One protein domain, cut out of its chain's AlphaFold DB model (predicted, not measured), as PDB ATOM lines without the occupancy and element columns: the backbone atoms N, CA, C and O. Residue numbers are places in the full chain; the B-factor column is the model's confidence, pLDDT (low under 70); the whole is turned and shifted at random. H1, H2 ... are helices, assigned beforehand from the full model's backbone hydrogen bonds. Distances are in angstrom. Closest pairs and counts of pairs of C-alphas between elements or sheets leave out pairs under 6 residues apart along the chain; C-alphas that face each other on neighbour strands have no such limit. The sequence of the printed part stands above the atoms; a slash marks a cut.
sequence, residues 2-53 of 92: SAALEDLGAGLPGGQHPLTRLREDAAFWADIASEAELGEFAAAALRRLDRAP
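This is residues 2 to 53 of the 92 residues of an uncharacterized protein of Pararhodobacter aggregans (UniProt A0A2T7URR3). Two long helices, H2 and H3, open from a tight turn as a narrow V, and a ten-residue loop at the far end of H2 leads to the small helix H1, the three making a flat, open frame with an empty middle. The last part of H3 and the end after it, residues 42 to 53, stick out free of the rest. The printed part has 52 residues with three named helices, in the order H1, H2, H3, and no named strand; its class is all helix. It is only just loose, close to extended, with a radius of gyration of the C-alphas of 14.3 A, and the C-alphas span 39 by 28 by 7 A.

The printed part begins at Ser 2, and H1 follows as residues 3 to 7, from C-alpha 3 at (55.368, 42.934, -34.580), 6.3 A from first to last C-alpha. Ten residues then lie between H1 and H2. H2 is residues 18 to 32, 21.6 A long from first to last C-alpha, beginning with C-alpha 18 at (46.881, 48.163, -24.616). After two residues H3 follows as residues 35 to 50, 22.4 A from first to last C-alpha, ending with C-alpha 50 at (34.524, 43.263, -44.995). H3 is the longest helix by residues, with 16.

H1 touches no helix: it is apart from H2, which follows it in the chain, and apart from H3. H2 and H3 are close but not clearly touching, with 1 pair of C-alphas within 8 A. Their closest C-alphas, those of Ala 30 and Leu 38, are 6.8 A apart. The two run opposite ways at a steep tilt of 38 degrees, only just past shallow, and their centres are 15.7 A apart. In H1, H2 and H3 every pair of O i and N i+4 is within hydrogen-bond range.

The whole is flat, and the two C-alphas farthest apart, those of Gly 11 and Ala 36, are 39.4 A from each other. The first and last printed C-alphas, of Ser 2 and Pro 53, are 13.2 A apart. Residues 42 to 53, of which 42 to 50 belong to H3, stand free; the body without them has 40 residues and spans 39 by 21 by 7 A. The printed part has no cut. The link from H1 to H2 is short, the link from H2 to H3 is tight, and no link is long. The mean pLDDT of the printed part is 75.2, and 22 residues are under 70, namely residues 2 to 20 and residues 50 to 52; H1 has a mean of 55, H2 of 83 and H3 of 85.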
ATOM      1  N   SER A   2      50.934  42.768 -36.586       52.34
ATOM      2  CA  SER A   2      52.271  43.319 -36.858       52.34
ATOM      3  C   SER A   2      53.113  43.321 -35.580       52.34
ATOM      4  O   SER A   2      52.579  43.693 -34.536       52.34
ATOM      5  N   ALA A   3      54.395  42.954 -35.680       51.41
ATOM      6  CA  ALA A   3      55.368  42.934 -34.580       51.41
ATOM      7  C   ALA A   3      55.397  44.251 -33.774       51.41
ATOM      8  O   ALA A   3      55.610  44.247 -32.570       51.41
ATOM      9  N   ALA A   4      55.038  45.370 -34.412       56.00
ATOM     10  CA  ALA A   4      54.915  46.680 -33.773       56.00
ATOM     11  C   ALA A   4      53.887  46.746 -32.621       56.00
ATOM     12  O   ALA A   4      54.043  47.554 -31.711       56.00
ATOM     13  N   LEU A   5      52.826  45.926 -32.641       54.84
ATOM     14  CA  LEU A   5      51.840  45.883 -31.548       54.84
ATOM     15  C   LEU A   5      52.277  44.975 -30.393       54.84
ATOM     16  O   LEU A   5      51.784  45.149 -29.281       54.84
ATOM     17  N   GLU A   6      53.168  44.017 -30.654       56.00
ATOM     18  CA  GLU A   6      53.776  43.160 -29.628       56.00
ATOM     19  C   GLU A   6      54.892  43.916 -28.888       56.00
ATOM     20  O   GLU A   6      54.951  43.848 -27.661       56.00
ATOM     21  N   ASP A   7      55.673  44.745 -29.591       58.72
ATOM     22  CA  ASP A   7      56.692  45.618 -28.983       58.72
ATOM     23  C   ASP A   7      56.098  46.694 -28.058       58.72
ATOM     24  O   ASP A   7      56.654  46.977 -27.001       58.72
ATOM     25  N   LEU A   8      54.937  47.267 -28.399       58.84
ATOM     26  CA  LEU A   8      54.271  48.284 -27.565       58.84
ATOM     27  C   LEU A   8      53.762  47.740 -26.217       58.84
ATOM     28  O   LEU A   8      53.464  48.519 -25.312       58.84
ATOM     29  N   GLY A   9      53.620  46.420 -26.094       55.97
ATOM     30  CA  GLY A   9      53.164  45.740 -24.884       55.97
ATOM     31  C   GLY A   9      54.278  45.104 -24.055       55.97
ATOM     32  O   GLY A   9      54.011  44.634 -22.945       55.97
ATOM     33  N   ALA A  10      55.509  45.061 -24.574       54.25
ATOM     34  CA  ALA A  10      56.625  44.385 -23.932       54.25
ATOM     35  C   ALA A  10      57.020  45.099 -22.625       54.25
ATOM     36  O   ALA A  10      57.406  46.264 -22.621       54.25
ATOM     37  N   GLY A  11      56.912  44.392 -21.497       59.47
ATOM     38  CA  GLY A  11      57.286  44.902 -20.171       59.47
ATOM     39  C   GLY A  11      56.168  45.593 -19.383       59.47
ATOM     40  O   GLY A  11      56.384  45.946 -18.224       59.47
ATOM     41  N   LEU A  12      54.965  45.747 -19.949       57.12
ATOM     42  CA  LEU A  12      53.810  46.258 -19.206       57.12
ATOM     43  C   LEU A  12      53.163  45.124 -18.384       57.12
ATOM     44  O   LEU A  12      52.896  44.053 -18.937       57.12
ATOM     45  N   PRO A  13      52.876  45.315 -17.079       58.25
ATOM     46  CA  PRO A  13      52.124  44.330 -16.300       58.25
ATOM     47  C   PRO A  13      50.766  44.068 -16.970       58.25
ATOM     48  O   PRO A  13      50.198  44.969 -17.580       58.25
ATOM     49  N   GLY A  14      50.231  42.844 -16.877       57.75
ATOM     50  CA  GLY A  14      49.150  42.352 -17.755       57.75
ATOM     51  C   GLY A  14      47.895  43.237 -17.899       57.75
ATOM     52  O   GLY A  14      47.267  43.218 -18.958       57.75
ATOM     53  N   GLY A  15      47.561  44.055 -16.890       57.44
ATOM     54  CA  GLY A  15      46.452  45.031 -16.927       57.44
ATOM     55  C   GLY A  15      46.775  46.384 -17.591       57.44
ATOM     56  O   GLY A  15      45.899  47.222 -17.784       57.44
ATOM     57  N   GLN A  16      48.033  46.636 -17.947       59.03
ATOM     58  CA  GLN A  16      48.477  47.836 -18.666       59.03
ATOM     59  C   GLN A  16      48.738  47.563 -20.150       59.03
ATOM     60  O   GLN A  16      49.010  48.495 -20.902       59.03
ATOM     61  N   HIS A  17      48.615  46.309 -20.593       65.69
ATOM     62  CA  HIS A  17      48.757  45.971 -22.000       65.69
ATOM     63  C   HIS A  17      47.617  46.627 -22.814       65.69
ATOM     64  O   HIS A  17      46.443  46.374 -22.518       65.69
ATOM     65  N   PRO A  18      47.904  47.420 -23.868       65.56
ATOM     66  CA  PRO A  18      46.881  48.163 -24.616       65.56
ATOM     67  C   PRO A  18      45.746  47.289 -25.169       65.56
ATOM     68  O   PRO A  18      44.589  47.696 -25.193       65.56
ATOM     69  N   LEU A  19      46.059  46.050 -25.569       65.69
ATOM     70  CA  LEU A  19      45.048  45.090 -26.037       65.69
ATOM     71  C   LEU A  19      44.128  44.558 -24.925       65.69
ATOM     72  O   LEU A  19      43.005  44.163 -25.233       65.69
ATOM     73  N   THR A  20      44.590  44.511 -23.670       65.94
ATOM     74  CA  THR A  20      43.759  44.121 -22.519       65.94
ATOM     75  C   THR A  20      42.752  45.227 -22.234       65.94
ATOM     76  O   THR A  20      41.554  44.960 -22.247       65.94
ATOM     77  N   ARG A  21      43.218  46.483 -22.164       77.19
ATOM     78  CA  ARG A  21      42.339  47.653 -22.010       77.19
ATOM     79  C   ARG A  21      41.311  47.773 -23.129       77.19
ATOM     80  O   ARG A  21      40.138  47.942 -22.853       77.19
ATOM     81  N   LEU A  22      41.713  47.566 -24.389       79.38
ATOM     82  CA  LEU A  22      40.773  47.595 -25.518       79.38
ATOM     83  C   LEU A  22      39.627  46.581 -25.357       79.38
ATOM     84  O   LEU A  22      38.504  46.837 -25.784       79.38
ATOM     85  N   ARG A  23      39.910  45.400 -24.792       77.50
ATOM     86  CA  ARG A  23      38.887  44.371 -24.558       77.50
ATOM     87  C   ARG A  23      37.987  44.727 -23.385       77.50
ATOM     88  O   ARG A  23      36.786  44.515 -23.501       77.50
ATOM     89  N   GLU A  24      38.561  45.235 -22.302       83.25
ATOM     90  CA  GLU A  24      37.824  45.686 -21.119       83.25
ATOM     91  C   GLU A  24      36.896  46.852 -21.467       83.25
ATOM     92  O   GLU A  24      35.707  46.780 -21.176       83.25
ATOM     93  N   ASP A  25      37.392  47.851 -22.201       86.19
ATOM     94  CA  ASP A  25      36.593  48.980 -22.681       86.19
ATOM     95  C   ASP A  25      35.458  48.497 -23.587       86.19
ATOM     96  O   ASP A  25      34.305  48.879 -23.411       86.19
ATOM     97  N   ALA A  26      35.754  47.617 -24.551       87.19
ATOM     98  CA  ALA A  26      34.728  47.071 -25.436       87.19
ATOM     99  C   ALA A  26      33.660  46.273 -24.669       87.19
ATOM    100  O   ALA A  26      32.489  46.342 -25.031       87.19
ATOM    101  N   ALA A  27      34.048  45.532 -23.628       87.62
ATOM    102  CA  ALA A  27      33.112  44.810 -22.773       87.62
ATOM    103  C   ALA A  27      32.249  45.774 -21.950       87.62
ATOM    104  O   ALA A  27      31.036  45.611 -21.923       87.62
ATOM    105  N   PHE A  28      32.857  46.802 -21.355       90.06
ATOM    106  CA  PHE A  28      32.148  47.842 -20.612       90.06
ATOM    107  C   PHE A  28      31.096  48.541 -21.480       90.06
ATOM    108  O   PHE A  28      29.936  48.634 -21.092       90.06
ATOM    109  N   TRP A  29      31.473  48.981 -22.685       91.62
ATOM    110  CA  TRP A  29      30.534  49.637 -23.596       91.62
ATOM    111  C   TRP A  29      29.440  48.693 -24.098       91.62
ATOM    112  O   TRP A  29      28.313  49.134 -24.296       91.62
ATOM    113  N   ALA A  30      29.746  47.409 -24.296       92.69
ATOM    114  CA  ALA A  30      28.749  46.422 -24.700       92.69
ATOM    115  C   ALA A  30      27.741  46.102 -23.582       92.69
ATOM    116  O   ALA A  30      26.578  45.866 -23.887       92.69
ATOM    117  N   ASP A  31      28.169  46.107 -22.318       95.38
ATOM    118  CA  ASP A  31      27.320  45.801 -21.156       95.38
ATOM    119  C   ASP A  31      26.237  46.863 -20.915       95.38
ATOM    120  O   ASP A  31      25.127  46.551 -20.493       95.38
ATOM    121  N   ILE A  32      26.541  48.124 -21.233       95.75
ATOM    122  CA  ILE A  32      25.601  49.239 -21.058       95.75
ATOM    123  C   ILE A  32      24.781  49.559 -22.316       95.75
ATOM    124  O   ILE A  32      23.875  50.390 -22.253       95.75
ATOM    125  N   ALA A  33      25.109  48.950 -23.458       95.25
ATOM    126  CA  ALA A  33      24.413  49.177 -24.718       95.25
ATOM    127  C   ALA A  33      23.078  48.418 -24.760       95.25
ATOM    128  O   ALA A  33      22.962  47.282 -24.299       95.25
ATOM    129  N   SER A  34      22.067  49.023 -25.379       95.75
ATOM    130  CA  SER A  34      20.813  48.336 -25.691       95.75
ATOM    131  C   SER A  34      21.006  47.263 -26.771       95.75
ATOM    132  O   SER A  34      21.941  47.315 -27.572       95.75
ATOM    133  N   GLU A  35      20.074  46.310 -26.863       91.38
ATOM    134  CA  GLU A  35      20.109  45.271 -27.905       91.38
ATOM    135  C   GLU A  35      20.148  45.858 -29.328       91.38
ATOM    136  O   GLU A  35      20.850  45.341 -30.200       91.38
ATOM    137  N   ALA A  36      19.436  46.967 -29.557       91.69
ATOM    138  CA  ALA A  36      19.432  47.662 -30.840       91.69
ATOM    139  C   ALA A  36      20.807  48.268 -31.169       91.69
ATOM    140  O   ALA A  36      21.301  48.117 -32.287       91.69
ATOM    141  N   GLU A  37      21.458  48.905 -30.191       93.19
ATOM    142  CA  GLU A  37      22.801  49.473 -30.357       93.19
ATOM    143  C   GLU A  37      23.850  48.387 -30.595       93.19
ATOM    144  O   GLU A  37      24.680  48.527 -31.493       93.19
ATOM    145  N   LEU A  38      23.781  47.270 -29.862       93.00
ATOM    146  CA  LEU A  38      24.649  46.113 -30.092       93.00
ATOM    147  C   LEU A  38      24.510  45.581 -31.523       93.00
ATOM    148  O   LEU A  38      25.520  45.296 -32.174       93.00
ATOM    149  N   GLY A  39      23.276  45.493 -32.030       88.12
ATOM    150  CA  GLY A  39      22.992  45.114 -33.413       88.12
ATOM    151  C   GLY A  39      23.646  46.055 -34.429       88.12
ATOM    152  O   GLY A  39      24.345  45.600 -35.341       88.12
ATOM    153  N   GLU A  40      23.490  47.368 -34.244       94.94
ATOM    154  CA  GLU A  40      24.081  48.376 -35.131       94.94
ATOM    155  C   GLU A  40      25.613  48.401 -35.065       94.94
ATOM    156  O   GLU A  40      26.278  48.455 -36.107       94.94
ATOM    157  N   PHE A  41      26.203  48.288 -33.869       90.25
ATOM    158  CA  PHE A  41      27.654  48.196 -33.696       90.25
ATOM    159  C   PHE A  41      28.222  46.956 -34.378       90.25
ATOM    160  O   PHE A  41      29.220  47.055 -35.100       90.25
ATOM    161  N   ALA A  42      27.581  45.798 -34.208       86.75
ATOM    162  CA  ALA A  42      27.992  44.563 -34.862       86.75
ATOM    163  C   ALA A  42      27.909  44.689 -36.391       86.75
ATOM    164  O   ALA A  42      28.869  44.358 -37.094       86.75
ATOM    165  N   ALA A  43      26.809  45.229 -36.922       83.25
ATOM    166  CA  ALA A  43      26.629  45.421 -38.357       83.25
ATOM    167  C   ALA A  43      27.652  46.414 -38.942       83.25
ATOM    168  O   ALA A  43      28.242  46.163 -39.997       83.25
ATOM    169  N   ALA A  44      27.915  47.525 -38.248       85.06
ATOM    170  CA  ALA A  44      28.925  48.502 -38.642       85.06
ATOM    171  C   ALA A  44      30.342  47.908 -38.611       85.06
ATOM    172  O   ALA A  44      31.114  48.111 -39.555       85.06
ATOM    173  N   ALA A  45      30.672  47.134 -37.572       84.50
ATOM    174  CA  ALA A  45      31.942  46.428 -37.468       84.50
ATOM    175  C   ALA A  45      32.115  45.432 -38.621       84.50
ATOM    176  O   ALA A  45      33.153  45.458 -39.278       84.50
ATOM    177  N   LEU A  46      31.097  44.623 -38.932       80.06
ATOM    178  CA  LEU A  46      31.133  43.682 -40.056       80.06
ATOM    179  C   LEU A  46      31.365  44.391 -41.394       80.06
ATOM    180  O   LEU A  46      32.270  43.999 -42.124       80.06
ATOM    181  N   ARG A  47      30.639  45.478 -41.689       79.44
ATOM    182  CA  ARG A  47      30.847  46.272 -42.919       79.44
ATOM    183  C   ARG A  47      32.262  46.844 -43.020       79.44
ATOM    184  O   ARG A  47      32.829  46.933 -44.107       79.44
ATOM    185  N   ARG A  48      32.839  47.268 -41.893       77.25
ATOM    186  CA  ARG A  48      34.203  47.809 -41.855       77.25
ATOM    187  C   ARG A  48      35.255  46.712 -42.004       77.25
ATOM    188  O   ARG A  48      36.278  46.942 -42.643       77.25
ATOM    189  N   LEU A  49      34.994  45.543 -41.428       76.81
ATOM    190  CA  LEU A  49      35.849  44.368 -41.524       76.81
ATOM    191  C   LEU A  49      35.777  43.701 -42.900       76.81
ATOM    192  O   LEU A  49      36.785  43.165 -43.322       76.81
ATOM    193  N   ASP A  50      34.658  43.775 -43.619       66.25
ATOM    194  CA  ASP A  50      34.524  43.263 -44.995       66.25
ATOM    195  C   ASP A  50      35.569  43.876 -45.945       66.25
ATOM    196  O   ASP A  50      36.163  43.208 -46.787       66.25
ATOM    197  N   ARG A  51      35.895  45.154 -45.732       63.69
ATOM    198  CA  ARG A  51      36.920  45.869 -46.506       63.69
ATOM    199  C   ARG A  51      38.352  45.625 -46.020       63.69
ATOM    200  O   ARG A  51      39.283  46.185 -46.597       63.69
ATOM    201  N   ALA A  52      38.550  44.833 -44.966       69.44
ATOM    202  CA  ALA A  52      39.851  44.561 -44.370       69.44
ATOM    203  C   ALA A  52      40.136  43.048 -44.334       69.44
ATOM    204  O   ALA A  52      39.273  42.256 -43.966       69.44
ATOM    205  N   PRO A  53      41.363  42.593 -44.636       72.00
ATOM    206  CA  PRO A  53      41.697  41.193 -44.436       72.00
ATOM    207  C   PRO A  53      41.554  40.841 -42.950       72.00
ATOM    208  O   PRO A  53      42.308  41.319 -42.098       72.00
TER     209      PRO A  53